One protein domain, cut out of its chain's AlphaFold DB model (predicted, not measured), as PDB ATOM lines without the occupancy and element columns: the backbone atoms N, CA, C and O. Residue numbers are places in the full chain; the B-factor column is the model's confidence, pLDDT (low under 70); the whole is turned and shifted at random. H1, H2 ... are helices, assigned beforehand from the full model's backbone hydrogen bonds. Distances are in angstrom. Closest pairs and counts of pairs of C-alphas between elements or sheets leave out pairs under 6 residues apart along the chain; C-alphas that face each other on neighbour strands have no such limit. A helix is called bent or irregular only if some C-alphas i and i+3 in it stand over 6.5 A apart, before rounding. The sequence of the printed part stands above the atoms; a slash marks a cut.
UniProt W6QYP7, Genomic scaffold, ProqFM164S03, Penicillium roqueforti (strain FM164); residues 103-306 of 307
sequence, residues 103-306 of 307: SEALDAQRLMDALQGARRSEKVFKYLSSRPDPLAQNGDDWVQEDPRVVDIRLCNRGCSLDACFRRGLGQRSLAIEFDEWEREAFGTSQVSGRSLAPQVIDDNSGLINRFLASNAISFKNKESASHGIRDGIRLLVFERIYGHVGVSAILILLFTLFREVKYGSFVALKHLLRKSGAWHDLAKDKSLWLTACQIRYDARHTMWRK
ATOM      1  N   SER A 103      17.950  10.566   6.283       79.56
ATOM      2  CA  SER A 103      17.815  10.246   7.713       79.56
ATOM      3  C   SER A 103      19.098   9.640   8.279       79.56
ATOM      4  O   SER A 103      19.463   9.946   9.417       79.56
ATOM      5  N   GLU A 104      19.770   8.769   7.529       83.12
ATOM      6  CA  GLU A 104      20.962   8.071   7.997       83.12
ATOM      7  C   GLU A 104      22.161   9.005   8.145       83.12
ATOM      8  O   GLU A 104      22.867   8.942   9.159       83.12
ATOM      9  N   ALA A 105      22.351   9.905   7.176       85.25
ATOM     10  CA  ALA A 105      23.341  10.972   7.242       85.25
ATOM     11  C   ALA A 105      23.084  11.915   8.430       85.25
ATOM     12  O   ALA A 105      24.026  12.314   9.118       85.25
ATOM     13  N   LEU A 106      21.817  12.228   8.718       87.38
ATOM     14  CA  LEU A 106      21.425  13.111   9.817       87.38
ATOM     15  C   LEU A 106      21.695  12.489  11.200       87.38
ATOM     16  O   LEU A 106      22.195  13.179  12.092       87.38
ATOM     17  N   ASP A 107      21.449  11.189  11.385       85.00
ATOM     18  CA  ASP A 107      21.795  10.482  12.630       85.00
ATOM     19  C   ASP A 107      23.317  10.377  12.839       85.00
ATOM     20  O   ASP A 107      23.809  10.558  13.959       85.00
ATOM     21  N   ALA A 108      24.090  10.175  11.766       87.69
ATOM     22  CA  ALA A 108      25.550  10.244  11.819       87.69
ATOM     23  C   ALA A 108      26.054  11.662  12.163       87.69
ATOM     24  O   ALA A 108      26.963  11.813  12.986       87.69
ATOM     25  N   GLN A 109      25.443  12.702  11.585       90.06
ATOM     26  CA  GLN A 109      25.803  14.099  11.833       90.06
ATOM     27  C   GLN A 109      25.541  14.508  13.289       90.06
ATOM     28  O   GLN A 109      26.425  15.084  13.915       90.06
ATOM     29  N   ARG A 110      24.407  14.107  13.886       88.00
ATOM     30  CA  ARG A 110      24.098  14.353  15.313       88.00
ATOM     31  C   ARG A 110      25.200  13.862  16.260       88.00
ATOM     32  O   ARG A 110      25.539  14.545  17.230       88.00
ATOM     33  N   LEU A 111      25.775  12.684  15.995       88.00
ATOM     34  CA  LEU A 111      26.900  12.171  16.784       88.00
ATOM     35  C   LEU A 111      28.170  13.006  16.561       88.00
ATOM     36  O   LEU A 111      28.908  13.260  17.513       88.00
ATOM     37  N   MET A 112      28.412  13.449  15.327       90.44
ATOM     38  CA  MET A 112      29.564  14.277  14.966       90.44
ATOM     39  C   MET A 112      29.499  15.687  15.560       90.44
ATOM     40  O   MET A 112      30.510  16.166  16.065       90.44
ATOM     41  N   ASP A 113      28.325  16.313  15.614       88.12
ATOM     42  CA  ASP A 113      28.120  17.601  16.288       88.12
ATOM     43  C   ASP A 113      28.407  17.469  17.794       88.12
ATOM     44  O   ASP A 113      29.112  18.279  18.401       88.12
ATOM     45  N   ALA A 114      27.939  16.375  18.408       81.50
ATOM     46  CA  ALA A 114      28.203  16.071  19.813       81.50
ATOM     47  C   ALA A 114      29.674  15.698  20.101       81.50
ATOM     48  O   ALA A 114      30.137  15.900  21.230       81.50
ATOM     49  N   LEU A 115      30.398  15.178  19.101       81.44
ATOM     50  CA  LEU A 115      31.854  14.989  19.091       81.44
ATOM     51  C   LEU A 115      32.606  16.313  18.911       81.44
ATOM     52  O   LEU A 115      33.693  16.454  19.454       81.44
ATOM     53  N   GLN A 116      32.069  17.282  18.172       83.19
ATOM     54  CA  GLN A 116      32.698  18.591  17.956       83.19
ATOM     55  C   GLN A 116      32.445  19.576  19.110       83.19
ATOM     56  O   GLN A 116      33.213  20.521  19.289       83.19
ATOM     57  N   GLY A 117      31.436  19.329  19.953       81.75
ATOM     58  CA  GLY A 117      31.139  20.129  21.146       81.75
ATOM     59  C   GLY A 117      32.328  20.266  22.112       81.75
ATOM     60  O   GLY A 117      32.632  19.341  22.873       81.75
ATOM     61  N   ALA A 118      32.943  21.456  22.128       68.50
ATOM     62  CA  ALA A 118      34.256  21.760  22.716       68.50
ATOM     63  C   ALA A 118      34.542  21.129  24.096       68.50
ATOM     64  O   ALA A 118      35.558  20.471  24.291       68.50
ATOM     65  N   ARG A 119      33.627  21.267  25.065       78.31
ATOM     66  CA  ARG A 119      33.845  20.759  26.435       78.31
ATOM     67  C   ARG A 119      33.876  19.226  26.521       78.31
ATOM     68  O   ARG A 119      34.502  18.662  27.419       78.31
ATOM     69  N   ARG A 120      33.151  18.534  25.636       79.56
ATOM     70  CA  ARG A 120      33.098  17.065  25.601       79.56
ATOM     71  C   ARG A 120      34.243  16.510  24.759       79.56
ATOM     72  O   ARG A 120      34.870  15.544  25.191       79.56
ATOM     73  N   SER A 121      34.540  17.153  23.630       82.44
ATOM     74  CA  SER A 121      35.667  16.809  22.765       82.44
ATOM     75  C   SER A 121      36.988  16.887  23.531       82.44
ATOM     76  O   SER A 121      37.677  15.874  23.641       82.44
ATOM     77  N   GLU A 122      37.277  18.019  24.177       87.25
ATOM     78  CA  GLU A 122      38.484  18.234  24.983       87.25
ATOM     79  C   GLU A 122      38.634  17.171  26.080       87.25
ATOM     80  O   GLU A 122      39.707  16.590  26.239       87.25
ATOM     81  N   LYS A 123      37.554  16.851  26.808       88.81
ATOM     82  CA  LYS A 123      37.582  15.842  27.878       88.81
ATOM     83  C   LYS A 123      37.937  14.445  27.348       88.81
ATOM     84  O   LYS A 123      38.720  13.742  27.987       88.81
ATOM     85  N   VAL A 124      37.379  14.048  26.202       89.62
ATOM     86  CA  VAL A 124      37.662  12.753  25.557       89.62
ATOM     87  C   VAL A 124      39.080  12.725  24.981       89.62
ATOM     88  O   VAL A 124      39.821  11.782  25.258       89.62
ATOM     89  N   PHE A 125      39.493  13.772  24.256       89.88
ATOM     90  CA  PHE A 125      40.858  13.911  23.739       89.88
ATOM     91  C   PHE A 125      41.885  13.861  24.869       89.88
ATOM     92  O   PHE A 125      42.809  13.060  24.803       89.88
ATOM     93  N   LYS A 126      41.714  14.651  25.937       91.44
ATOM     94  CA  LYS A 126      42.633  14.684  27.083       91.44
ATOM     95  C   LYS A 126      42.779  13.309  27.732       91.44
ATOM     96  O   LYS A 126      43.904  12.866  27.951       91.44
ATOM     97  N   TYR A 127      41.662  12.623  27.984       92.56
ATOM     98  CA  TYR A 127      41.667  11.277  28.556       92.56
ATOM     99  C   TYR A 127      42.417  10.289  27.657       92.56
ATOM    100  O   TYR A 127      43.409   9.706  28.086       92.56
ATOM    101  N   LEU A 128      42.032  10.161  26.385       92.62
ATOM    102  CA  LEU A 128      42.672   9.212  25.468       92.62
ATOM    103  C   LEU A 128      44.150   9.558  25.208       92.62
ATOM    104  O   LEU A 128      44.990   8.659  25.119       92.62
ATOM    105  N   SER A 129      44.502  10.842  25.130       88.31
ATOM    106  CA  SER A 129      45.889  11.310  24.993       88.31
ATOM    107  C   SER A 129      46.748  10.971  26.207       88.31
ATOM    108  O   SER A 129      47.885  10.550  26.018       88.31
ATOM    109  N   SER A 130      46.204  11.053  27.427       86.62
ATOM    110  CA  SER A 130      46.928  10.670  28.650       86.62
ATOM    111  C   SER A 130      47.192   9.164  28.799       86.62
ATOM    112  O   SER A 130      47.932   8.784  29.699       86.62
ATOM    113  N   ARG A 131      46.625   8.317  27.917       83.75
ATOM    114  CA  ARG A 131      46.766   6.843  27.921       83.75
ATOM    115  C   ARG A 131      46.639   6.239  29.340       83.75
ATOM    116  O   ARG A 131      47.524   5.486  29.748       83.75
ATOM    117  N   PRO A 132      45.575   6.574  30.096       81.62
ATOM    118  CA  PRO A 132      45.401   6.129  31.472       81.62
ATOM    119  C   PRO A 132      45.330   4.606  31.535       81.62
ATOM    120  O   PRO A 132      45.016   3.947  30.541       81.62
ATOM    121  N   ASP A 133      45.571   4.045  32.717       83.50
ATOM    122  CA  ASP A 133      45.224   2.655  32.971       83.50
ATOM    123  C   ASP A 133      43.825   2.572  33.611       83.50
ATOM    124  O   ASP A 133      43.712   2.705  34.833       83.50
ATOM    125  N   PRO A 134      42.751   2.317  32.832       78.12
ATOM    126  CA  PRO A 134      41.395   2.191  33.373       78.12
ATOM    127  C   PRO A 134      41.249   0.985  34.316       78.12
ATOM    128  O   PRO A 134      40.227   0.845  34.985       78.12
ATOM    129  N   LEU A 135      42.256   0.104  34.366       79.88
ATOM    130  CA  LEU A 135      42.294  -1.097  35.193       79.88
ATOM    131  C   LEU A 135      43.098  -0.899  36.491       79.88
ATOM    132  O   LEU A 135      43.192  -1.831  37.289       79.88
ATOM    133  N   ALA A 136      43.676   0.283  36.735       72.88
ATOM    134  CA  ALA A 136      44.472   0.547  37.940       72.88
ATOM    135  C   ALA A 136      43.649   0.514  39.243       72.88
ATOM    136  O   ALA A 136      44.202   0.293  40.317       72.88
ATOM    137  N   GLN A 137      42.330   0.714  39.161       63.44
ATOM    138  CA  GLN A 137      41.428   0.569  40.303       63.44
ATOM    139  C   GLN A 137      40.985  -0.889  40.449       63.44
ATOM    140  O   GLN A 137      40.118  -1.360  39.707       63.44
ATOM    141  N   ASN A 138      41.560  -1.584  41.431       52.69
ATOM    142  CA  ASN A 138      41.047  -2.869  41.899       52.69
ATOM    143  C   ASN A 138      39.686  -2.637  42.569       52.69
ATOM    144  O   ASN A 138      39.598  -1.898  43.548       52.69
ATOM    145  N   GLY A 139      38.636  -3.238  42.015       54.47
ATOM    146  CA  GLY A 139      37.355  -3.399  42.692       54.47
ATOM    147  C   GLY A 139      37.181  -4.877  42.994       54.47
ATOM    148  O   GLY A 139      36.997  -5.660  42.065       54.47
ATOM    149  N   ASP A 140      37.231  -5.253  44.270       53.47
ATOM    150  CA  ASP A 140      37.074  -6.643  44.725       53.47
ATOM    151  C   ASP A 140      35.592  -7.100  44.719       53.47
ATOM    152  O   ASP A 140      35.215  -8.090  45.342       53.47
ATOM    153  N   ASP A 141      34.735  -6.400  43.969       55.84
ATOM    154  CA  ASP A 141      33.276  -6.574  43.899       55.84
ATOM    155  C   ASP A 141      32.840  -7.855  43.149       55.84
ATOM    156  O   ASP A 141      31.653  -8.134  42.976       55.84
ATOM    157  N   TRP A 142      33.800  -8.651  42.674       68.06
ATOM    158  CA  TRP A 142      33.614  -9.777  41.751       68.06
ATOM    159  C   TRP A 142      33.166 -11.087  42.424       68.06
ATOM    160  O   TRP A 142      33.173 -12.145  41.804       68.06
ATOM    161  N   VAL A 143      32.772 -11.059  43.697       62.22
ATOM    162  CA  VAL A 143      32.548 -12.279  44.501       62.22
ATOM    163  C   VAL A 143      31.301 -13.074  44.071       62.22
ATOM    164  O   VAL A 143      31.138 -14.226  44.466       62.22
ATOM    165  N   GLN A 144      30.376 -12.478  43.307       74.88
ATOM    166  CA  GLN A 144      29.036 -13.048  43.095       74.88
ATOM    167  C   GLN A 144      28.494 -12.991  41.658       74.88
ATOM    168  O   GLN A 144      27.380 -13.463  41.448       74.88
ATOM    169  N   GLU A 145      29.207 -12.439  40.682       85.56
ATOM    170  CA  GLU A 145      28.730 -12.255  39.300       85.56
ATOM    171  C   GLU A 145      29.931 -12.194  38.348       85.56
ATOM    172  O   GLU A 145      31.021 -11.832  38.789       85.56
ATOM    173  N   ASP A 146      29.738 -12.504  37.058       86.69
ATOM    174  CA  ASP A 146      30.789 -12.297  36.050       86.69
ATOM    175  C   ASP A 146      31.270 -10.825  36.099       86.69
ATOM    176  O   ASP A 146      30.454  -9.906  35.939       86.69
ATOM    177  N   PRO A 147      32.577 -10.570  36.297       86.75
ATOM    178  CA  PRO A 147      33.130  -9.221  36.410       86.75
ATOM    179  C   PRO A 147      32.723  -8.257  35.291       86.75
ATOM    180  O   PRO A 147      32.533  -7.068  35.533       86.75
ATOM    181  N   ARG A 148      32.535  -8.763  34.068       90.12
ATOM    182  CA  ARG A 148      32.158  -7.959  32.899       90.12
ATOM    183  C   ARG A 148      30.728  -7.460  33.038       90.12
ATOM    184  O   ARG A 148      30.437  -6.316  32.703       90.12
ATOM    185  N   VAL A 149      29.844  -8.287  33.598       90.38
ATOM    186  CA  VAL A 149      28.462  -7.919  33.934       90.38
ATOM    187  C   VAL A 149      28.422  -6.932  35.106       90.38
ATOM    188  O   VAL A 149      27.580  -6.030  35.104       90.38
ATOM    189  N   VAL A 150      29.350  -7.032  36.066       88.19
ATOM    190  CA  VAL A 150      29.538  -6.003  37.106       88.19
ATOM    191  C   VAL A 150      29.946  -4.672  36.467       88.19
ATOM    192  O   VAL A 150      29.228  -3.687  36.633       88.19
ATOM    193  N   ASP A 151      31.016  -4.648  35.664       89.06
ATOM    194  CA  ASP A 151      31.511  -3.446  34.974       89.06
ATOM    195  C   ASP A 151      30.457  -2.810  34.057       89.06
ATOM    196  O   ASP A 151      30.309  -1.586  34.034       89.06
ATOM    197  N   ILE A 152      29.663  -3.618  33.346       90.31
ATOM    198  CA  ILE A 152      28.550  -3.137  32.513       90.31
ATOM    199  C   ILE A 152      27.543  -2.315  33.323       90.31
ATOM    200  O   ILE A 152      27.033  -1.299  32.838       90.31
ATOM    201  N   ARG A 153      27.301  -2.709  34.576       86.62
ATOM    202  CA  ARG A 153      26.368  -2.047  35.495       86.62
ATOM    203  C   ARG A 153      26.967  -0.832  36.218       86.62
ATOM    204  O   ARG A 153      26.201  -0.067  36.803       86.62
ATOM    205  N   LEU A 154      28.283  -0.589  36.155       72.69
ATOM    206  CA  LEU A 154      28.949   0.516  36.876       72.69
ATOM    207  C   LEU A 154      28.617   1.931  36.356       72.69
ATOM    208  O   LEU A 154      28.996   2.916  36.989       72.69
ATOM    209  N   CYS A 155      27.904   2.074  35.233       64.88
ATOM    210  CA  CYS A 155      27.559   3.382  34.662       64.88
ATOM    211  C   CYS A 155      26.064   3.717  34.701       64.88
ATOM    212  O   CYS A 155      25.379   3.732  33.677       64.88
ATOM    213  N   ASN A 156      25.607   4.131  35.884       57.16
ATOM    214  CA  ASN A 156      24.487   5.066  36.016       57.16
ATOM    215  C   ASN A 156      24.981   6.528  35.892       57.16
ATOM    216  O   ASN A 156      26.182   6.787  35.761       57.16
ATOM    217  N   ARG A 157      24.055   7.502  35.872       55.69
ATOM    218  CA  ARG A 157      24.360   8.935  35.657       55.69
ATOM    219  C   ARG A 157      25.497   9.416  36.576       55.69
ATOM    220  O   ARG A 157      25.361   9.361  37.791       55.69
ATOM    221  N   GLY A 158      26.570   9.952  35.987       63.34
ATOM    222  CA  GLY A 158      27.699  10.545  36.722       63.34
ATOM    223  C   GLY A 158      28.957   9.675  36.858       63.34
ATOM    224  O   GLY A 158      29.894  10.111  37.520       63.34
ATOM    225  N   CYS A 159      29.017   8.492  36.235       77.19
ATOM    226  CA  CYS A 159      30.198   7.623  36.301       77.19
ATOM    227  C   CYS A 159      31.498   8.268  35.755       77.19
ATOM    228  O   CYS A 159      31.479   9.174  34.912       77.19
ATOM    229  N   SER A 160      32.649   7.806  36.264       86.88
ATOM    230  CA  SER A 160      33.981   8.266  35.843       86.88
ATOM    231  C   SER A 160      34.323   7.803  34.422       86.88
ATOM    232  O   SER A 160      33.709   6.879  33.891       86.88
ATOM    233  N   LEU A 161      35.331   8.422  33.794       88.62
ATOM    234  CA  LEU A 161      35.778   7.988  32.464       88.62
ATOM    235  C   LEU A 161      36.350   6.565  32.494       88.62
ATOM    236  O   LEU A 161      36.066   5.803  31.580       88.62
ATOM    237  N   ASP A 162      37.047   6.172  33.563       89.75
ATOM    238  CA  ASP A 162      37.546   4.800  33.734       89.75
ATOM    239  C   ASP A 162      36.414   3.788  33.949       89.75
ATOM    240  O   ASP A 162      36.491   2.669  33.449       89.75
ATOM    241  N   ALA A 163      35.324   4.168  34.628       88.31
ATOM    242  CA  ALA A 163      34.123   3.335  34.727       88.31
ATOM    243  C   ALA A 163      33.408   3.203  33.369       88.31
ATOM    244  O   ALA A 163      33.066   2.091  32.968       88.31
ATOM    245  N   CYS A 164      33.263   4.302  32.609       89.94
ATOM    246  CA  CYS A 164      32.798   4.245  31.219       89.94
ATOM    247  C   CYS A 164      33.671   3.308  30.377       89.94
ATOM    248  O   CYS A 164      33.139   2.522  29.594       89.94
ATOM    249  N   PHE A 165      34.995   3.398  30.537       92.81
ATOM    250  CA  PHE A 165      35.949   2.638  29.744       92.81
ATOM    251  C   PHE A 165      35.935   1.147  30.094       92.81
ATOM    252  O   PHE A 165      35.821   0.325  29.190       92.81
ATOM    253  N   ARG A 166      35.939   0.794  31.389       91.62
ATOM    254  CA  ARG A 166      35.774  -0.593  31.866       91.62
ATOM    255  C   ARG A 166      34.466  -1.218  31.393       91.62
ATOM    256  O   ARG A 166      34.513  -2.305  30.829       91.62
ATOM    257  N   ARG A 167      33.330  -0.511  31.493       91.94
ATOM    258  CA  ARG A 167      32.061  -0.957  30.883       91.94
ATOM    259  C   ARG A 167      32.242  -1.303  29.406       91.94
ATOM    260  O   ARG A 167      31.772  -2.347  28.971       91.94
ATOM    261  N   GLY A 168      32.908  -0.435  28.645       94.44
ATOM    262  CA  GLY A 168      33.158  -0.653  27.221       94.44
ATOM    263  C   GLY A 168      34.014  -1.884  26.928       94.44
ATOM    264  O   GLY A 168      33.716  -2.626  25.994       94.44
ATOM    265  N   LEU A 169      35.039  -2.140  27.743       94.94
ATOM    266  CA  LEU A 169      35.838  -3.368  27.667       94.94
ATOM    267  C   LEU A 169      35.002  -4.610  28.031       94.94
ATOM    268  O   LEU A 169      35.131  -5.631  27.360       94.94
ATOM    269  N   GLY A 170      34.088  -4.504  29.004       94.00
ATOM    270  CA  GLY A 170      33.107  -5.538  29.370       94.00
ATOM    271  C   GLY A 170      32.133  -5.876  28.242       94.00
ATOM    272  O   GLY A 170      31.967  -7.044  27.893       94.00
ATOM    273  N   GLN A 171      31.547  -4.846  27.623       95.44
ATOM    274  CA  GLN A 171      30.686  -4.960  26.440       95.44
ATOM    275  C   GLN A 171      31.432  -5.648  25.286       95.44
ATOM    276  O   GLN A 171      30.938  -6.629  24.731       95.44
ATOM    277  N   ARG A 172      32.646  -5.181  24.951       96.38
ATOM    278  CA  ARG A 172      33.475  -5.777  23.886       96.38
ATOM    279  C   ARG A 172      33.874  -7.218  24.199       96.38
ATOM    280  O   ARG A 172      33.730  -8.060  23.325       96.38
ATOM    281  N   SER A 173      34.300  -7.516  25.425       95.81
ATOM    282  CA  SER A 173      34.688  -8.867  25.863       95.81
ATOM    283  C   SER A 173      33.553  -9.880  25.687       95.81
ATOM    284  O   SER A 173      33.734 -10.915  25.050       95.81
ATOM    285  N   LEU A 174      32.350  -9.559  26.185       94.19
ATOM    286  CA  LEU A 174      31.176 -10.422  26.016       94.19
ATOM    287  C   LEU A 174      30.754 -10.565  24.549       94.19
ATOM    288  O   LEU A 174      30.330 -11.642  24.140       94.19
ATOM    289  N   ALA A 175      30.862  -9.498  23.755       95.19
ATOM    290  CA  ALA A 175      30.518  -9.549  22.340       95.19
ATOM    291  C   ALA A 175      31.537 -10.325  21.491       95.19
ATOM    292  O   ALA A 175      31.123 -10.953  20.526       95.19
ATOM    293  N   ILE A 176      32.827 -10.319  21.851       95.12
ATOM    294  CA  ILE A 176      33.856 -11.163  21.223       95.12
ATOM    295  C   ILE A 176      33.561 -12.637  21.524       95.12
ATOM    296  O   ILE A 176      33.473 -13.428  20.594       95.12
ATOM    297  N   GLU A 177      33.312 -12.991  22.791       93.25
ATOM    298  CA  GLU A 177      32.970 -14.369  23.184       93.25
ATOM    299  C   GLU A 177      31.678 -14.863  22.501       93.25
ATOM    300  O   GLU A 177      31.595 -16.012  22.068       93.25
ATOM    301  N   PHE A 178      30.677 -13.986  22.347       92.88
ATOM    302  CA  PHE A 178      29.462 -14.283  21.583       92.88
ATOM    303  C   PHE A 178      29.742 -14.477  20.081       92.88
ATOM    304  O   PHE A 178      29.243 -15.427  19.487       92.88
ATOM    305  N   ASP A 179      30.537 -13.597  19.465       92.38
ATOM    306  CA  ASP A 179      30.906 -13.627  18.039       92.38
ATOM    307  C   ASP A 179      31.795 -14.838  17.685       92.38
ATOM    308  O   ASP A 179      31.730 -15.358  16.570       92.38
ATOM    309  N   GLU A 180      32.597 -15.327  18.634       92.50
ATOM    310  CA  GLU A 180      33.324 -16.600  18.548       92.50
ATOM    311  C   GLU A 180      32.373 -17.800  18.635       92.50
ATOM    312  O   GLU A 180      32.357 -18.618  17.715       92.50
ATOM    313  N   TRP A 181      31.515 -17.860  19.659       91.69
ATOM    314  CA  TRP A 181      30.507 -18.918  19.800       91.69
ATOM    315  C   TRP A 181      29.562 -19.008  18.591       91.69
ATOM    316  O   TRP A 181      29.229 -20.101  18.136       91.69
ATOM    317  N   GLU A 182      29.138 -17.868  18.042       90.12
ATOM    318  CA  GLU A 182      28.244 -17.810  16.883       90.12
ATOM    319  C   GLU A 182      28.928 -18.369  15.623       90.12
ATOM    320  O   GLU A 182      28.329 -19.177  14.908       90.12
ATOM    321  N   ARG A 183      30.214 -18.041  15.407       89.75
ATOM    322  CA  ARG A 183      31.032 -18.653  14.345       89.75
ATOM    323  C   ARG A 183      31.157 -20.163  14.507       89.75
ATOM    324  O   ARG A 183      31.028 -20.878  13.518       89.75
ATOM    325  N   GLU A 184      31.420 -20.644  15.719       89.25
ATOM    326  CA  GLU A 184      31.577 -22.076  15.994       89.25
ATOM    327  C   GLU A 184      30.263 -22.848  15.803       89.25
ATOM    328  O   GLU A 184      30.266 -23.944  15.248       89.25
ATOM    329  N   ALA A 185      29.132 -22.267  16.215       87.12
ATOM    330  CA  ALA A 185      27.822 -22.908  16.143       87.12
ATOM    331  C   ALA A 185      27.162 -22.842  14.751       87.12
ATOM    332  O   ALA A 185      26.406 -23.751  14.401       87.12
ATOM    333  N   PHE A 186      27.412 -21.784  13.966       86.44
ATOM    334  CA  PHE A 186      26.677 -21.506  12.720       86.44
ATOM    335  C   PHE A 186      27.562 -21.234  11.490       86.44
ATOM    336  O   PHE A 186      27.037 -21.006  10.402       86.44
ATOM    337  N   GLY A 187      28.894 -21.239  11.625       83.62
ATOM    338  CA  GLY A 187      29.842 -21.004  10.522       83.62
ATOM    339  C   GLY A 187      29.923 -19.552  10.024       83.62
ATOM    340  O   GLY A 187      30.679 -19.253   9.101       83.62
ATOM    341  N   THR A 188      29.165 -18.636  10.627       82.62
ATOM    342  CA  THR A 188      29.119 -17.202  10.308       82.62
ATOM    343  C   THR A 188      28.874 -16.401  11.587       82.62
ATOM    344  O   THR A 188      28.620 -16.985  12.634       82.62
ATOM    345  N   SER A 189      28.941 -15.071  11.527       84.00
ATOM    346  CA  SER A 189      28.528 -14.230  12.655       84.00
ATOM    347  C   SER A 189      27.840 -12.942  12.231       84.00
ATOM    348  O   SER A 189      28.084 -12.391  11.155       84.00
ATOM    349  N   GLN A 190      27.015 -12.413  13.123       75.00
ATOM    350  CA  GLN A 190      26.283 -11.163  12.986       75.00
ATOM    351  C   GLN A 190      27.218  -9.956  12.898       75.00
ATOM    352  O   GLN A 190      26.939  -9.026  12.144       75.00
ATOM    353  N   VAL A 191      28.376  -9.983  13.573       77.88
ATOM    354  CA  VAL A 191      29.427  -8.965  13.381       77.88
ATOM    355  C   VAL A 191      29.964  -8.996  11.944       77.88
ATOM    356  O   VAL A 191      30.385  -7.974  11.406       77.88
ATOM    357  N   SER A 192      29.942 -10.160  11.291       77.19
ATOM    358  CA  SER A 192      30.337 -10.328   9.890       77.19
ATOM    359  C   SER A 192      29.229  -9.871   8.944       77.19
ATOM    360  O   SER A 192      29.461  -8.940   8.173       77.19
ATOM    361  N   GLY A 193      28.009 -10.401   9.076       76.19
ATOM    362  CA  GLY A 193      26.856 -10.006   8.257       76.19
ATOM    363  C   GLY A 193      26.573  -8.499   8.297       76.19
ATOM    364  O   GLY A 193      26.607  -7.833   7.263       76.19
ATOM    365  N   ARG A 194      26.414  -7.923   9.494       73.88
ATOM    366  CA  ARG A 194      26.104  -6.490   9.682       73.88
ATOM    367  C   ARG A 194      27.236  -5.554   9.260       73.88
ATOM    368  O   ARG A 194      26.988  -4.382   9.017       73.88
ATOM    369  N   SER A 195      28.478  -6.034   9.182       68.19
ATOM    370  CA  SER A 195      29.585  -5.222   8.655       68.19
ATOM    371  C   SER A 195      29.597  -5.124   7.128       68.19
ATOM    372  O   SER A 195      30.171  -4.180   6.589       68.19
ATOM    373  N   LEU A 196      28.969  -6.091   6.449       76.38
ATOM    374  CA  LEU A 196      28.840  -6.147   4.993       76.38
ATOM    375  C   LEU A 196      27.529  -5.507   4.514       76.38
ATOM    376  O   LEU A 196      27.523  -4.856   3.475       76.38
ATOM    377  N   ALA A 197      26.446  -5.661   5.282       78.56
ATOM    378  CA  ALA A 197      25.127  -5.102   4.986       78.56
ATOM    379  C   ALA A 197      24.482  -4.472   6.247       78.56
ATOM    380  O   ALA A 197      23.531  -5.031   6.796       78.56
ATOM    381  N   PRO A 198      24.995  -3.330   6.749       72.81
ATOM    382  CA  PRO A 198      24.516  -2.707   7.991       72.81
ATOM    383  C   PRO A 198      23.046  -2.248   7.967       72.81
ATOM    384  O   PRO A 198      22.433  -2.109   9.021       72.81
ATOM    385  N   GLN A 199      22.472  -2.039   6.786       69.06
ATOM    386  CA  GLN A 199      21.062  -1.708   6.576       69.06
ATOM    387  C   GLN A 199      20.104  -2.908   6.748       69.06
ATOM    388  O   GLN A 199      18.900  -2.709   6.897       69.06
ATOM    389  N   VAL A 200      20.602  -4.152   6.786       70.75
ATOM    390  CA  VAL A 200      19.756  -5.330   7.044       70.75
ATOM    391  C   VAL A 200      19.462  -5.431   8.543       70.75
ATOM    392  O   VAL A 200      20.346  -5.715   9.354       70.75
ATOM    393  N   ILE A 201      18.201  -5.200   8.911       58.09
ATOM    394  CA  ILE A 201      17.717  -5.364  10.283       58.09
ATOM    395  C   ILE A 201      17.539  -6.856  10.574       58.09
ATOM    396  O   ILE A 201      16.742  -7.528   9.927       58.09
ATOM    397  N   ASP A 202      18.235  -7.340  11.598       61.25
ATOM    398  CA  ASP A 202      18.023  -8.663  12.188       61.25
ATOM    399  C   ASP A 202      17.925  -8.536  13.719       61.25
ATOM    400  O   ASP A 202      18.578  -7.667  14.321       61.25
ATOM    401  N   ASP A 203      17.118  -9.380  14.363       70.81
ATOM    402  CA  ASP A 203      16.984  -9.415  15.820       70.81
ATOM    403  C   ASP A 203      17.813 -10.550  16.432       70.81
ATOM    404  O   ASP A 203      17.412 -11.712  16.495       70.81
ATOM    405  N   ASN A 204      18.962 -10.179  16.994       73.62
ATOM    406  CA  ASN A 204      19.853 -11.122  17.664       73.62
ATOM    407  C   ASN A 204      19.332 -11.595  19.033       73.62
ATOM    408  O   ASN A 204      20.011 -12.403  19.670       73.62
ATOM    409  N   SER A 205      18.180 -11.116  19.528       80.25
ATOM    410  CA  SER A 205      17.671 -11.462  20.864       80.25
ATOM    411  C   SER A 205      17.603 -12.979  21.092       80.25
ATOM    412  O   SER A 205      18.063 -13.471  22.123       80.25
ATOM    413  N   GLY A 206      17.129 -13.739  20.098       84.06
ATOM    414  CA  GLY A 206      17.036 -15.199  20.153       84.06
ATOM    415  C   GLY A 206      18.395 -15.903  20.245       84.06
ATOM    416  O   GLY A 206      18.549 -16.838  21.034       84.06
ATOM    417  N   LEU A 207      19.399 -15.444  19.490       88.12
ATOM    418  CA  LEU A 207      20.749 -16.025  19.505       88.12
ATOM    419  C   LEU A 207      21.502 -15.670  20.791       88.12
ATOM    420  O   LEU A 207      22.116 -16.544  21.400       88.12
ATOM    421  N   ILE A 208      21.376 -14.430  21.269       90.88
ATOM    422  CA  ILE A 208      21.951 -13.990  22.547       90.88
ATOM    423  C   ILE A 208      21.337 -14.780  23.709       90.88
ATOM    424  O   ILE A 208      22.063 -15.252  24.581       90.88
ATOM    425  N   ASN A 209      20.021 -15.009  23.701       90.06
ATOM    426  CA  ASN A 209      19.366 -15.839  24.713       90.06
ATOM    427  C   ASN A 209      19.835 -17.305  24.666       90.06
ATOM    428  O   ASN A 209      19.988 -17.918  25.722       90.06
ATOM    429  N   ARG A 210      20.114 -17.858  23.475       90.00
ATOM    430  CA  ARG A 210      20.717 -19.196  23.326       90.00
ATOM    431  C   ARG A 210      22.136 -19.250  23.893       90.00
ATOM    432  O   ARG A 210      22.403 -20.142  24.689       90.00
ATOM    433  N   PHE A 211      22.995 -18.281  23.575       90.38
ATOM    434  CA  PHE A 211      24.342 -18.165  24.152       90.38
ATOM    435  C   PHE A 211      24.309 -18.082  25.687       90.38
ATOM    436  O   PHE A 211      24.987 -18.839  26.380       90.38
ATOM    437  N   LEU A 212      23.449 -17.224  26.244       89.75
ATOM    438  CA  LEU A 212      23.268 -17.067  27.695       89.75
ATOM    439  C   LEU A 212      22.593 -18.276  28.376       89.75
ATOM    440  O   LEU A 212      22.461 -18.292  29.606       89.75
ATOM    441  N   ALA A 213      22.137 -19.271  27.611       86.75
ATOM    442  CA  ALA A 213      21.618 -20.545  28.103       86.75
ATOM    443  C   ALA A 213      22.607 -21.711  27.919       86.75
ATOM    444  O   ALA A 213      22.555 -22.655  28.703       86.75
ATOM    445  N   SER A 214      23.497 -21.650  26.923       79.44
ATOM    446  CA  SER A 214      24.491 -22.690  26.623       79.44
ATOM    447  C   SER A 214      25.845 -22.488  27.309       79.44
ATOM    448  O   SER A 214      26.599 -23.451  27.437       79.44
ATOM    449  N   ASN A 215      26.184 -21.264  27.725       67.50
ATOM    450  CA  ASN A 215      27.498 -20.974  28.296       67.50
ATOM    451  C   ASN A 215      27.659 -21.598  29.701       67.50
ATOM    452  O   ASN A 215      26.761 -21.523  30.539       67.50
ATOM    453  N   ALA A 216      28.827 -22.194  29.966       60.78
ATOM    454  CA  ALA A 216      29.150 -22.881  31.222       60.78
ATOM    455  C   ALA A 216      29.168 -21.942  32.446       60.78
ATOM    456  O   ALA A 216      29.087 -22.399  33.586       60.78
ATOM    457  N   ILE A 217      29.259 -20.631  32.215       64.56
ATOM    458  CA  ILE A 217      29.176 -19.598  33.247       64.56
ATOM    459  C   ILE A 217      27.731 -19.114  33.342       64.56
ATOM    460  O   ILE A 217      27.212 -18.439  32.451       64.56
ATOM    461  N   SER A 218      27.084 -19.427  34.464       73.25
ATOM    462  CA  SER A 218      25.749 -18.918  34.764       73.25
ATOM    463  C   SER A 218      25.825 -17.457  35.217       73.25
ATOM    464  O   SER A 218      26.013 -17.169  36.399       73.25
ATOM    465  N   PHE A 219      25.662 -16.527  34.272       85.25
ATOM    466  CA  PHE A 219      25.419 -15.114  34.578       85.25
ATOM    467  C   PHE A 219      24.163 -14.986  35.448       85.25
ATOM    468  O   PHE A 219      23.086 -15.439  35.038       85.25
ATOM    469  N   LYS A 220      24.259 -14.340  36.617       86.31
ATOM    470  CA  LYS A 220      23.075 -14.137  37.475       86.31
ATOM    471  C   LYS A 220      22.159 -13.070  36.879       86.31
ATOM    472  O   LYS A 220      20.944 -13.243  36.839       86.31
ATOM    473  N   ASN A 221      22.737 -12.002  36.341       89.00
ATOM    474  CA  ASN A 221      22.050 -10.921  35.650       89.00
ATOM    475  C   ASN A 221      22.170 -11.082  34.122       89.00
ATOM    476  O   ASN A 221      22.899 -10.359  33.436       89.00
ATOM    477  N   LYS A 222      21.414 -12.048  33.583       90.56
ATOM    478  CA  LYS A 222      21.348 -12.324  32.135       90.56
ATOM    479  C   LYS A 222      20.858 -11.130  31.310       90.56
ATOM    480  O   LYS A 222      21.253 -10.994  30.158       90.56
ATOM    481  N   GLU A 223      20.047 -10.245  31.888       91.56
ATOM    482  CA  GLU A 223      19.584  -9.021  31.224       91.56
ATOM    483  C   GLU A 223      20.745  -8.054  30.947       91.56
ATOM    484  O   GLU A 223      20.926  -7.609  29.813       91.56
ATOM    485  N   SER A 224      21.587  -7.792  31.952       91.75
ATOM    486  CA  SER A 224      22.773  -6.937  31.813       91.75
ATOM    487  C   SER A 224      23.805  -7.561  30.872       91.75
ATOM    488  O   SER A 224      24.381  -6.847  30.053       91.75
ATOM    489  N   ALA A 225      23.986  -8.887  30.914       92.75
ATOM    490  CA  ALA A 225      24.811  -9.603  29.941       92.75
ATOM    491  C   ALA A 225      24.260  -9.451  28.507       92.75
ATOM    492  O   ALA A 225      24.994  -9.070  27.600       92.75
ATOM    493  N   SER A 226      22.952  -9.654  28.303       93.38
ATOM    494  CA  SER A 226      22.271  -9.486  27.007       93.38
ATOM    495  C   SER A 226      22.355  -8.055  26.467       93.38
ATOM    496  O   SER A 226      22.548  -7.849  25.267       93.38
ATOM    497  N   HIS A 227      22.212  -7.045  27.330       91.88
ATOM    498  CA  HIS A 227      22.390  -5.648  26.935       91.88
ATOM    499  C   HIS A 227      23.851  -5.370  26.556       91.88
ATOM    500  O   HIS A 227      24.106  -4.813  25.489       91.88
ATOM    501  N   GLY A 228      24.801  -5.849  27.364       93.94
ATOM    502  CA  GLY A 228      26.230  -5.707  27.112       93.94
ATOM    503  C   GLY A 228      26.701  -6.357  25.812       93.94
ATOM    504  O   GLY A 228      27.481  -5.745  25.086       93.94
ATOM    505  N   ILE A 229      26.183  -7.543  25.476       94.50
ATOM    506  CA  ILE A 229      26.454  -8.221  24.199       94.50
ATOM    507  C   ILE A 229      25.908  -7.397  23.026       94.50
ATOM    508  O   ILE A 229      26.639  -7.154  22.071       94.50
ATOM    509  N   ARG A 230      24.658  -6.910  23.092       93.12
ATOM    510  CA  ARG A 230      24.073  -6.059  22.030       93.12
ATOM    511  C   ARG A 230      24.886  -4.784  21.800       93.12
ATOM    512  O   ARG A 230      25.175  -4.434  20.655       93.12
ATOM    513  N   ASP A 231      25.281  -4.124  22.884       93.75
ATOM    514  CA  ASP A 231      26.102  -2.917  22.856       93.75
ATOM    515  C   ASP A 231      27.525  -3.185  22.330       93.75
ATOM    516  O   ASP A 231      28.070  -2.394  21.559       93.75
ATOM    517  N   GLY A 232      28.121  -4.319  22.707       95.56
ATOM    518  CA  GLY A 232      29.442  -4.736  22.248       95.56
ATOM    519  C   GLY A 232      29.464  -5.144  20.774       95.56
ATOM    520  O   GLY A 232      30.333  -4.681  20.041       95.56
ATOM    521  N   ILE A 233      28.478  -5.918  20.297       94.19
ATOM    522  CA  ILE A 233      28.317  -6.265  18.870       94.19
ATOM    523  C   ILE A 233      28.287  -4.985  18.034       94.19
ATOM    524  O   ILE A 233      28.949  -4.891  17.003       94.19
ATOM    525  N   ARG A 234      27.564  -3.971  18.512       93.94
ATOM    526  CA  ARG A 234      27.450  -2.671  17.856       93.94
ATOM    527  C   ARG A 234      28.796  -1.947  17.721       93.94
ATOM    528  O   ARG A 234      29.059  -1.361  16.671       93.94
ATOM    529  N   LEU A 235      29.651  -2.013  18.746       95.88
ATOM    530  CA  LEU A 235      31.035  -1.527  18.678       95.88
ATOM    531  C   LEU A 235      31.853  -2.333  17.657       95.88
ATOM    532  O   LEU A 235      32.432  -1.740  16.752       95.88
ATOM    533  N   LEU A 236      31.844  -3.668  17.736       95.94
ATOM    534  CA  LEU A 236      32.634  -4.544  16.856       95.94
ATOM    535  C   LEU A 236      32.253  -4.412  15.369       95.94
ATOM    536  O   LEU A 236      33.131  -4.370  14.504       95.94
ATOM    537  N   VAL A 237      30.957  -4.288  15.060       94.44
ATOM    538  CA  VAL A 237      30.464  -4.014  13.697       94.44
ATOM    539  C   VAL A 237      31.043  -2.700  13.177       94.44
ATOM    540  O   VAL A 237      31.543  -2.647  12.051       94.44
ATOM    541  N   PHE A 238      31.033  -1.646  13.999       95.62
ATOM    542  CA  PHE A 238      31.582  -0.358  13.594       95.62
ATOM    543  C   PHE A 238      33.112  -0.370  13.486       95.62
ATOM    544  O   PHE A 238      33.642   0.208  12.542       95.62
ATOM    545  N   GLU A 239      33.833  -1.075  14.364       95.88
ATOM    546  CA  GLU A 239      35.285  -1.285  14.240       95.88
ATOM    547  C   GLU A 239      35.648  -1.902  12.884       95.88
ATOM    548  O   GLU A 239      36.552  -1.406  12.202       95.88
ATOM    549  N   ARG A 240      34.905  -2.937  12.464       94.62
ATOM    550  CA  ARG A 240      35.106  -3.617  11.178       94.62
ATOM    551  C   ARG A 240      34.753  -2.724   9.985       94.62
ATOM    552  O   ARG A 240      35.542  -2.653   9.046       94.62
ATOM    553  N   ILE A 241      33.635  -1.996  10.032       94.19
ATOM    554  CA  ILE A 241      33.264  -1.021   8.989       94.19
ATOM    555  C   ILE A 241      34.317   0.091   8.887       94.19
ATOM    556  O   ILE A 241      34.713   0.476   7.783       94.19
ATOM    557  N   TYR A 242      34.790   0.615  10.018       95.50
ATOM    558  CA  TYR A 242      35.717   1.743  10.083       95.50
ATOM    559  C   TYR A 242      37.144   1.376   9.641       95.50
ATOM    560  O   TYR A 242      37.783   2.153   8.917       95.50
ATOM    561  N   GLY A 243      37.610   0.186  10.036       94.81
ATOM    562  CA  GLY A 243      38.926  -0.385   9.724       94.81
ATOM    563  C   GLY A 243      39.993  -0.211  10.816       94.81
ATOM    564  O   GLY A 243      41.129  -0.642  10.626       94.81
ATOM    565  N   HIS A 244      39.658   0.411  11.952       94.56
ATOM    566  CA  HIS A 244      40.575   0.637  13.079       94.56
ATOM    567  C   HIS A 244      39.852   0.404  14.408       94.56
ATOM    568  O   HIS A 244      38.926   1.143  14.739       94.56
ATOM    569  N   VAL A 245      40.306  -0.580  15.195       96.12
ATOM    570  CA  VAL A 245      39.680  -0.950  16.482       96.12
ATOM    571  C   VAL A 245      39.642   0.212  17.478       96.12
ATOM    572  O   VAL A 245      38.678   0.371  18.221       96.12
ATOM    573  N   GLY A 246      40.645   1.098  17.445       96.19
ATOM    574  CA  GLY A 246      40.748   2.254  18.337       96.19
ATOM    575  C   GLY A 246      39.623   3.282  18.186       96.19
ATOM    576  O   GLY A 246      39.484   4.142  19.052       96.19
ATOM    577  N   VAL A 247      38.766   3.172  17.163       96.75
ATOM    578  CA  VAL A 247      37.531   3.967  17.090       96.75
ATOM    579  C   VAL A 247      36.594   3.670  18.267       96.75
ATOM    580  O   VAL A 247      35.985   4.588  18.814       96.75
ATOM    581  N   SER A 248      36.570   2.427  18.762       97.12
ATOM    582  CA  SER A 248      35.804   2.069  19.958       97.12
ATOM    583  C   SER A 248      36.321   2.747  21.221       97.12
ATOM    584  O   SER A 248      35.520   3.062  22.093       97.12
ATOM    585  N   ALA A 249      37.612   3.085  21.318       95.62
ATOM    586  CA  ALA A 249      38.123   3.849  22.461       95.62
ATOM    587  C   ALA A 249      37.460   5.237  22.578       95.62
ATOM    588  O   ALA A 249      37.247   5.733  23.683       95.62
ATOM    589  N   ILE A 250      37.091   5.839  21.441       94.81
ATOM    590  CA  ILE A 250      36.333   7.095  21.374       94.81
ATOM    591  C   ILE A 250      34.853   6.827  21.679       94.81
ATOM    592  O   ILE A 250      34.260   7.493  22.530       94.81
ATOM    593  N   LEU A 251      34.256   5.833  21.013       94.69
ATOM    594  CA  LEU A 251      32.819   5.558  21.107       94.69
ATOM    595  C   LEU A 251      32.381   5.043  22.480       94.69
ATOM    596  O   LEU A 251      31.292   5.392  22.917       94.69
ATOM    597  N   ILE A 252      33.219   4.301  23.205       93.94
ATOM    598  CA  ILE A 252      32.949   3.849  24.581       93.94
ATOM    599  C   ILE A 252      32.685   5.039  25.522       93.94
ATOM    600  O   ILE A 252      31.756   5.017  26.334       93.94
ATOM    601  N   LEU A 253      33.456   6.121  25.380       91.25
ATOM    602  CA  LEU A 253      33.316   7.339  26.188       91.25
ATOM    603  C   LEU A 253      32.104   8.196  25.780       91.25
ATOM    604  O   LEU A 253      31.715   9.113  26.505       91.25
ATOM    605  N   LEU A 254      31.495   7.881  24.635       88.31
ATOM    606  CA  LEU A 254      30.355   8.571  24.029       88.31
ATOM    607  C   LEU A 254      29.169   7.624  23.795       88.31
ATOM    608  O   LEU A 254      28.256   7.938  23.029       88.31
ATOM    609  N   PHE A 255      29.173   6.464  24.459       89.38
ATOM    610  CA  PHE A 255      28.362   5.321  24.046       89.38
ATOM    611  C   PHE A 255      26.857   5.605  24.078       89.38
ATOM    612  O   PHE A 255      26.123   5.163  23.204       89.38
ATOM    613  N   THR A 256      26.399   6.434  25.021       87.12
ATOM    614  CA  THR A 256      24.992   6.861  25.126       87.12
ATOM    615  C   THR A 256      24.480   7.637  23.914       87.12
ATOM    616  O   THR A 256      23.275   7.763  23.762       87.12
ATOM    617  N   LEU A 257      25.369   8.204  23.095       87.19
ATOM    618  CA  LEU A 257      25.029   8.873  21.836       87.19
ATOM    619  C   LEU A 257      25.181   7.899  20.668       87.19
ATOM    620  O   LEU A 257      24.306   7.794  19.818       87.19
ATOM    621  N   PHE A 258      26.287   7.147  20.653       91.56
ATOM    622  CA  PHE A 258      26.565   6.163  19.609       91.56
ATOM    623  C   PHE A 258      25.520   5.042  19.553       91.56
ATOM    624  O   PHE A 258      25.250   4.527  18.472       91.56
ATOM    625  N   ARG A 259      24.904   4.675  20.682       89.88
ATOM    626  CA  ARG A 259      23.816   3.690  20.754       89.88
ATOM    627  C   ARG A 259      22.577   4.097  19.948       89.88
ATOM    628  O   ARG A 259      21.938   3.222  19.380       89.88
ATOM    629  N   GLU A 260      22.280   5.395  19.869       88.81
ATOM    630  CA  GLU A 260      21.069   5.935  19.227       88.81
ATOM    631  C   GLU A 260      21.206   6.095  17.699       88.81
ATOM    632  O   GLU A 260      20.214   6.284  17.003       88.81
ATOM    633  N   VAL A 261      22.426   6.012  17.157       89.75
ATOM    634  CA  VAL A 261      22.672   6.020  15.702       89.75
ATOM    635  C   VAL A 261      22.069   4.745  15.072       89.75
ATOM    636  O   VAL A 261      22.034   3.691  15.709       89.75
ATOM    637  N   LYS A 262      21.618   4.752  13.817       89.94
ATOM    638  CA  LYS A 262      21.166   3.506  13.154       89.94
ATOM    639  C   LYS A 262      22.357   2.694  12.631       89.94
ATOM    640  O   LYS A 262      23.469   3.211  12.560       89.94
ATOM    641  N   TYR A 263      22.168   1.409  12.318       89.44
ATOM    642  CA  TYR A 263      23.268   0.614  11.753       89.44
ATOM    643  C   TYR A 263      23.637   1.089  10.336       89.44
ATOM    644  O   TYR A 263      24.822   1.285  10.091       89.44
ATOM    645  N   GLY A 264      22.683   1.372   9.436       88.38
ATOM    646  CA  GLY A 264      23.006   1.869   8.084       88.38
ATOM    647  C   GLY A 264      23.785   3.198   8.077       88.38
ATOM    648  O   GLY A 264      24.825   3.300   7.417       88.38
ATOM    649  N   SER A 265      23.464   4.120   9.003       90.75
ATOM    650  CA  SER A 265      24.246   5.340   9.293       90.75
ATOM    651  C   SER A 265      25.745   5.119   9.561       90.75
ATOM    652  O   SER A 265      26.515   6.084   9.573       90.75
ATOM    653  N   PHE A 266      26.208   3.890   9.811       93.44
ATOM    654  CA  PHE A 266      27.617   3.594  10.074       93.44
ATOM    655  C   PHE A 266      28.540   3.917   8.898       93.44
ATOM    656  O   PHE A 266      29.675   4.345   9.123       93.44
ATOM    657  N   VAL A 267      28.076   3.784   7.654       92.44
ATOM    658  CA  VAL A 267      28.891   4.171   6.493       92.44
ATOM    659  C   VAL A 267      29.088   5.692   6.483       92.44
ATOM    660  O   VAL A 267      30.230   6.159   6.468       92.44
ATOM    661  N   ALA A 268      28.012   6.470   6.629       92.75
ATOM    662  CA  ALA A 268      28.075   7.929   6.742       92.75
ATOM    663  C   ALA A 268      28.957   8.389   7.923       92.75
ATOM    664  O   ALA A 268      29.857   9.216   7.750       92.75
ATOM    665  N   LEU A 269      28.789   7.792   9.109       94.44
ATOM    666  CA  LEU A 269      29.581   8.114  10.300       94.44
ATOM    667  C   LEU A 269      31.083   7.851  10.098       94.44
ATOM    668  O   LEU A 269      31.915   8.668  10.498       94.44
ATOM    669  N   LYS A 270      31.451   6.748   9.432       94.81
ATOM    670  CA  LYS A 270      32.841   6.460   9.041       94.81
ATOM    671  C   LYS A 270      33.414   7.567   8.155       94.81
ATOM    672  O   LYS A 270      34.555   7.980   8.380       94.81
ATOM    673  N   HIS A 271      32.654   8.052   7.171       94.50
ATOM    674  CA  HIS A 271      33.095   9.138   6.291       94.50
ATOM    675  C   HIS A 271      33.273  10.461   7.048       94.50
ATOM    676  O   HIS A 271      34.313  11.106   6.887       94.50
ATOM    677  N   LEU A 272      32.338  10.835   7.926       93.62
ATOM    678  CA  LEU A 272      32.441  12.060   8.727       93.62
ATOM    679  C   LEU A 272      33.620  12.020   9.717       93.62
ATOM    680  O   LEU A 272      34.391  12.979   9.797       93.62
ATOM    681  N   LEU A 273      33.825  10.895  10.413       93.25
ATOM    682  CA  LEU A 273      34.981  10.704  11.295       93.25
ATOM    683  C   LEU A 273      36.305  10.813  10.527       93.25
ATOM    684  O   LEU A 273      37.218  11.487  11.000       93.25
ATOM    685  N   ARG A 274      36.409  10.211   9.332       94.12
ATOM    686  CA  ARG A 274      37.591  10.344   8.459       94.12
ATOM    687  C   ARG A 274      37.816  11.791   8.011       94.12
ATOM    688  O   ARG A 274      38.935  12.282   8.116       94.12
ATOM    689  N   LYS A 275      36.760  12.497   7.591       92.75
ATOM    690  CA  LYS A 275      36.822  13.910   7.170       92.75
ATOM    691  C   LYS A 275      37.275  14.854   8.293       92.75
ATOM    692  O   LYS A 275      37.845  15.899   8.005       92.75
ATOM    693  N   SER A 276      37.053  14.494   9.559       88.62
ATOM    694  CA  SER A 276      37.450  15.329  10.702       88.62
ATOM    695  C   SER A 276      38.965  15.414  10.956       88.62
ATOM    696  O   SER A 276      39.389  16.291  11.706       88.62
ATOM    697  N   GLY A 277      39.774  14.511  10.383       89.12
ATOM    698  CA  GLY A 277      41.219  14.420  10.631       89.12
ATOM    699  C   GLY A 277      41.544  13.979  12.062       89.12
ATOM    700  O   GLY A 277      41.796  12.804  12.311       89.12
ATOM    701  N   ALA A 278      41.445  14.895  13.028       90.94
ATOM    702  CA  ALA A 278      41.875  14.693  14.411       90.94
ATOM    703  C   ALA A 278      41.249  13.464  15.104       90.94
ATOM    704  O   ALA A 278      41.944  12.752  15.829       90.94
ATOM    705  N   TRP A 279      39.961  13.166  14.879       91.94
ATOM    706  CA  TRP A 279      39.343  11.951  15.436       91.94
ATOM    707  C   TRP A 279      39.777  10.674  14.713       91.94
ATOM    708  O   TRP A 279      39.835   9.614  15.335       91.94
ATOM    709  N   HIS A 280      40.099  10.761  13.420       94.69
ATOM    710  CA  HIS A 280      40.616   9.634  12.647       94.69
ATOM    711  C   HIS A 280      42.035   9.265  13.080       94.69
ATOM    712  O   HIS A 280      42.303   8.098  13.370       94.69
ATOM    713  N   ASP A 281      42.905  10.264  13.219       94.88
ATOM    714  CA  ASP A 281      44.273  10.080  13.698       94.88
ATOM    715  C   ASP A 281      44.291   9.558  15.141       94.88
ATOM    716  O   ASP A 281      45.043   8.633  15.457       94.88
ATOM    717  N   LEU A 282      43.389  10.054  16.001       94.19
ATOM    718  CA  LEU A 282      43.209   9.519  17.352       94.19
ATOM    719  C   LEU A 282      42.747   8.052  17.332       94.19
ATOM    720  O   LEU A 282      43.336   7.225  18.023       94.19
ATOM    721  N   ALA A 283      41.737   7.697  16.531       95.56
ATOM    722  CA  ALA A 283      41.270   6.310  16.406       95.56
ATOM    723  C   ALA A 283      42.387   5.364  15.919       95.56
ATOM    724  O   ALA A 283      42.478   4.211  16.352       95.56
ATOM    725  N   LYS A 284      43.268   5.861  15.045       96.25
ATOM    726  CA  LYS A 284      44.439   5.134  14.555       96.25
ATOM    727  C   LYS A 284      45.491   4.947  15.658       96.25
ATOM    728  O   LYS A 284      45.836   3.800  15.939       96.25
ATOM    729  N   ASP A 285      45.920   6.010  16.352       96.12
ATOM    730  CA  ASP A 285      46.871   5.931  17.487       96.12
ATOM    731  C   ASP A 285      46.371   4.997  18.600       96.12
ATOM    732  O   ASP A 285      47.116   4.157  19.110       96.12
ATOM    733  N   LYS A 286      45.086   5.093  18.965       95.56
ATOM    734  CA  LYS A 286      44.518   4.301  20.067       95.56
ATOM    735  C   LYS A 286      44.224   2.847  19.713       95.56
ATOM    736  O   LYS A 286      43.817   2.110  20.605       95.56
ATOM    737  N   SER A 287      44.455   2.397  18.478       96.50
ATOM    738  CA  SER A 287      44.167   1.007  18.093       96.50
ATOM    739  C   SER A 287      45.012  -0.008  18.870       96.50
ATOM    740  O   SER A 287      44.454  -0.911  19.486       96.50
ATOM    741  N   LEU A 288      46.338   0.170  18.936       95.62
ATOM    742  CA  LEU A 288      47.208  -0.729  19.712       95.62
ATOM    743  C   LEU A 288      46.956  -0.622  21.224       95.62
ATOM    744  O   LEU A 288      46.939  -1.634  21.923       95.62
ATOM    745  N   TRP A 289      46.716   0.594  21.725       95.56
ATOM    746  CA  TRP A 289      46.433   0.831  23.144       95.56
ATOM    747  C   TRP A 289      45.107   0.193  23.587       95.56
ATOM    748  O   TRP A 289      45.073  -0.458  24.629       95.56
ATOM    749  N   LEU A 290      44.039   0.292  22.785       96.56
ATOM    750  CA  LEU A 290      42.765  -0.371  23.080       96.56
ATOM    751  C   LEU A 290      42.924  -1.895  23.107       96.56
ATOM    752  O   LEU A 290      42.420  -2.531  24.028       96.56
ATOM    753  N   THR A 291      43.651  -2.475  22.147       95.81
ATOM    754  CA  THR A 291      43.945  -3.917  22.132       95.81
ATOM    755  C   THR A 291      44.713  -4.346  23.384       95.81
ATOM    756  O   THR A 291      44.332  -5.320  24.026       95.81
ATOM    757  N   ALA A 292      45.735  -3.592  23.802       94.62
ATOM    758  CA  ALA A 292      46.473  -3.874  25.035       94.62
ATOM    759  C   ALA A 292      45.596  -3.746  26.298       94.62
ATOM    760  O   ALA A 292      45.720  -4.545  27.226       94.62
ATOM    761  N   CYS A 293      44.682  -2.772  26.347       94.19
ATOM    762  CA  CYS A 293      43.702  -2.655  27.429       94.19
ATOM    763  C   CYS A 293      42.712  -3.830  27.448       94.19
ATOM    764  O   CYS A 293      42.459  -4.366  28.522       94.19
ATOM    765  N   GLN A 294      42.219  -4.270  26.286       95.44
ATOM    766  CA  GLN A 294      41.327  -5.427  26.157       95.44
ATOM    767  C   GLN A 294      42.012  -6.721  26.628       95.44
ATOM    768  O   GLN A 294      41.487  -7.399  27.501       95.44
ATOM    769  N   ILE A 295      43.240  -7.000  26.171       93.56
ATOM    770  CA  ILE A 295      44.012  -8.183  26.595       93.56
ATOM    771  C   ILE A 295      44.206  -8.215  28.121       93.56
ATOM    772  O   ILE A 295      43.994  -9.249  28.752       93.56
ATOM    773  N   ARG A 296      44.583  -7.085  28.739       91.81
ATOM    774  CA  ARG A 296      44.765  -7.007  30.203       91.81
ATOM    775  C   ARG A 296      43.450  -7.150  30.973       91.81
ATOM    776  O   ARG A 296      43.464  -7.666  32.087       91.81
ATOM    777  N   TYR A 297      42.341  -6.697  30.394       91.38
ATOM    778  CA  TYR A 297      40.999  -6.849  30.946       91.38
ATOM    779  C   TYR A 297      40.576  -8.327  30.933       91.38
ATOM    780  O   TYR A 297      40.374  -8.926  31.989       91.38
ATOM    781  N   ASP A 298      40.605  -8.965  29.763       90.75
ATOM    782  CA  ASP A 298      40.218 -10.370  29.588       90.75
ATOM    783  C   ASP A 298      41.109 -11.336  30.391       90.75
ATOM    784  O   ASP A 298      40.618 -12.306  30.976       90.75
ATOM    785  N   ALA A 299      42.407 -11.038  30.532       86.50
ATOM    786  CA  ALA A 299      43.320 -11.812  31.375       86.50
ATOM    787  C   ALA A 299      42.895 -11.842  32.858       86.50
ATOM    788  O   ALA A 299      42.995 -12.891  33.501       86.50
ATOM    789  N   ARG A 300      42.366 -10.733  33.402       77.38
ATOM    790  CA  ARG A 300      41.835 -10.689  34.778       77.38
ATOM    791  C   ARG A 300      40.583 -11.556  34.928       77.38
ATOM    792  O   ARG A 300      40.441 -12.258  35.926       77.38
ATOM    793  N   HIS A 301      39.714 -11.580  33.923       70.94
ATOM    794  CA  HIS A 301      38.490 -12.392  33.943       70.94
ATOM    795  C   HIS A 301      38.760 -13.883  33.723       70.94
ATOM    796  O   HIS A 301      38.092 -14.731  34.309       70.94
ATOM    797  N   THR A 302      39.796 -14.224  32.954       65.69
ATOM    798  CA  THR A 302      40.214 -15.622  32.760       65.69
ATOM    799  C   THR A 302      40.753 -16.248  34.055       65.69
ATOM    800  O   THR A 302      40.706 -17.468  34.211       65.69
ATOM    801  N   MET A 303      41.251 -15.436  34.999       58.00
ATOM    802  CA  MET A 303      41.599 -15.896  36.349       58.00
ATOM    803  C   MET A 303      40.361 -16.133  37.223       58.00
ATOM    804  O   MET A 303      40.323 -17.134  37.930       58.00
ATOM    805  N   TRP A 304      39.328 -15.289  37.118       58.62
ATOM    806  CA  TRP A 304      38.057 -15.477  37.835       58.62
ATOM    807  C   TRP A 304      37.358 -16.795  37.463       58.62
ATOM    808  O   TRP A 304      36.888 -17.507  38.338       58.62
ATOM    809  N   ARG A 305      37.386 -17.191  36.181       59.47
ATOM    810  CA  ARG A 305      36.809 -18.462  35.679       59.47
ATOM    811  C   ARG A 305      37.468 -19.752  36.208       59.47
ATOM    812  O   ARG A 305      37.073 -20.835  35.784       59.47
ATOM    813  N   LYS A 306      38.520 -19.659  37.028       50.75
ATOM    814  CA  LYS A 306      39.315 -20.805  37.519       50.75
ATOM    815  C   LYS A 306      39.220 -21.019  39.034       50.75
ATOM    816  O   LYS A 306      39.954 -21.860  39.553       50.75
TER     817      LYS A 306
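Overview. This is residues 103 to 306 of the 307 residues of an uncharacterized protein of Penicillium roqueforti (strain FM164) (UniProt W6QYP7). The longest helix, the bent H11, runs along one side of a compact body of helices in which two long helices, H4 and H7, cross at about a right angle in the middle. Shorter helices surround this cross: H3, H5 and H6 pack on both of its helices, the small H8 packs between the cross and H11a, and H1 packs on H10 at the end of H7. The 204 printed residues hold eleven named helices, H1 to H11 in chain order, and no named strand; the class is all helix, with mostly crossed packing. The whole is compact, with a radius of gyration of the C-alphas of 16.5 A and spans of 45 by 39 by 29 A.

Along the chain. H11, residues 278 to 304, was assigned as one helix by its hydrogen bonds but is bent: C-alphas 285 and 288 are 7.0 A apart. Its arms are H11a, residues 278 to 285, and H11b, residues 288 to 304, 25.1 A long and ending at C-alpha 304 (38.057, -15.477, 37.835). H4, residues 161 to 186, is 36.6 A long and begins at C-alpha 161 (35.778, 7.988, 32.464); H7, residues 222 to 242, is 29.8 A long. The others are H1, residues 103 to 116, from C-alpha 103 (17.815, 10.246, 7.713), H2, 118 to 129, H3, 147 to 153, H5, 190 to 196, H6, 205 to 214, H8, 247 to 252, H9, 255 to 258, and H10, 266 to 275.

Arrangement. H11b touches H4 about perpendicular, at 76 degrees, the closest C-alphas being Leu 169 and Gln 294 at 6.1 A. H11a touches H8, C-alphas Val 247 and Ala 283 at 4.5 A. H4 and H7 are the hub, touching six helices each; they touch at 86 degrees, C-alphas Gln 171 and Gly 232 at 4.4 A. H7 and H8 form a helical hairpin, C-alphas Leu 235 and Ser 248 at 6.1 A. Among the other pairs that touch, H3 touches H4, C-alphas Arg 148 and Gly 170 at 4.4 A; H5 touches H7 at a shallow tilt of 26 degrees, C-alphas Val 191 and Val 237 at 5.1 A; H6 touches H7, C-alphas Ile 208 and Ser 226 at 6.3 A; and H10 touches H1, C-alphas Ala 108 and Leu 269 at 4.8 A. H2 only just touches H8, with 3 pairs of C-alphas within 8 A, the closest Val 124 and Ile 250 at 7.2 A. H9 is near H7. Each O i to N i+4 pair is within hydrogen-bond range in H3, H4, H6, H7, H8, H10 and H11a, but 9 of 10 in H1, 7 of 8 in H2, 2 of 3 in H5 and 12 of 13 in H11b; H9 is too short.

Size, cuts and confidence. The farthest C-alphas, Ser 103 and Lys 306, are 48.1 A apart. The printed part has no cut. The link from H2 to H3, 17 residues, is long. Mean pLDDT of the printed part is 85.6; 24 residues are under 70, among them 137 to 143 and 302 to 306.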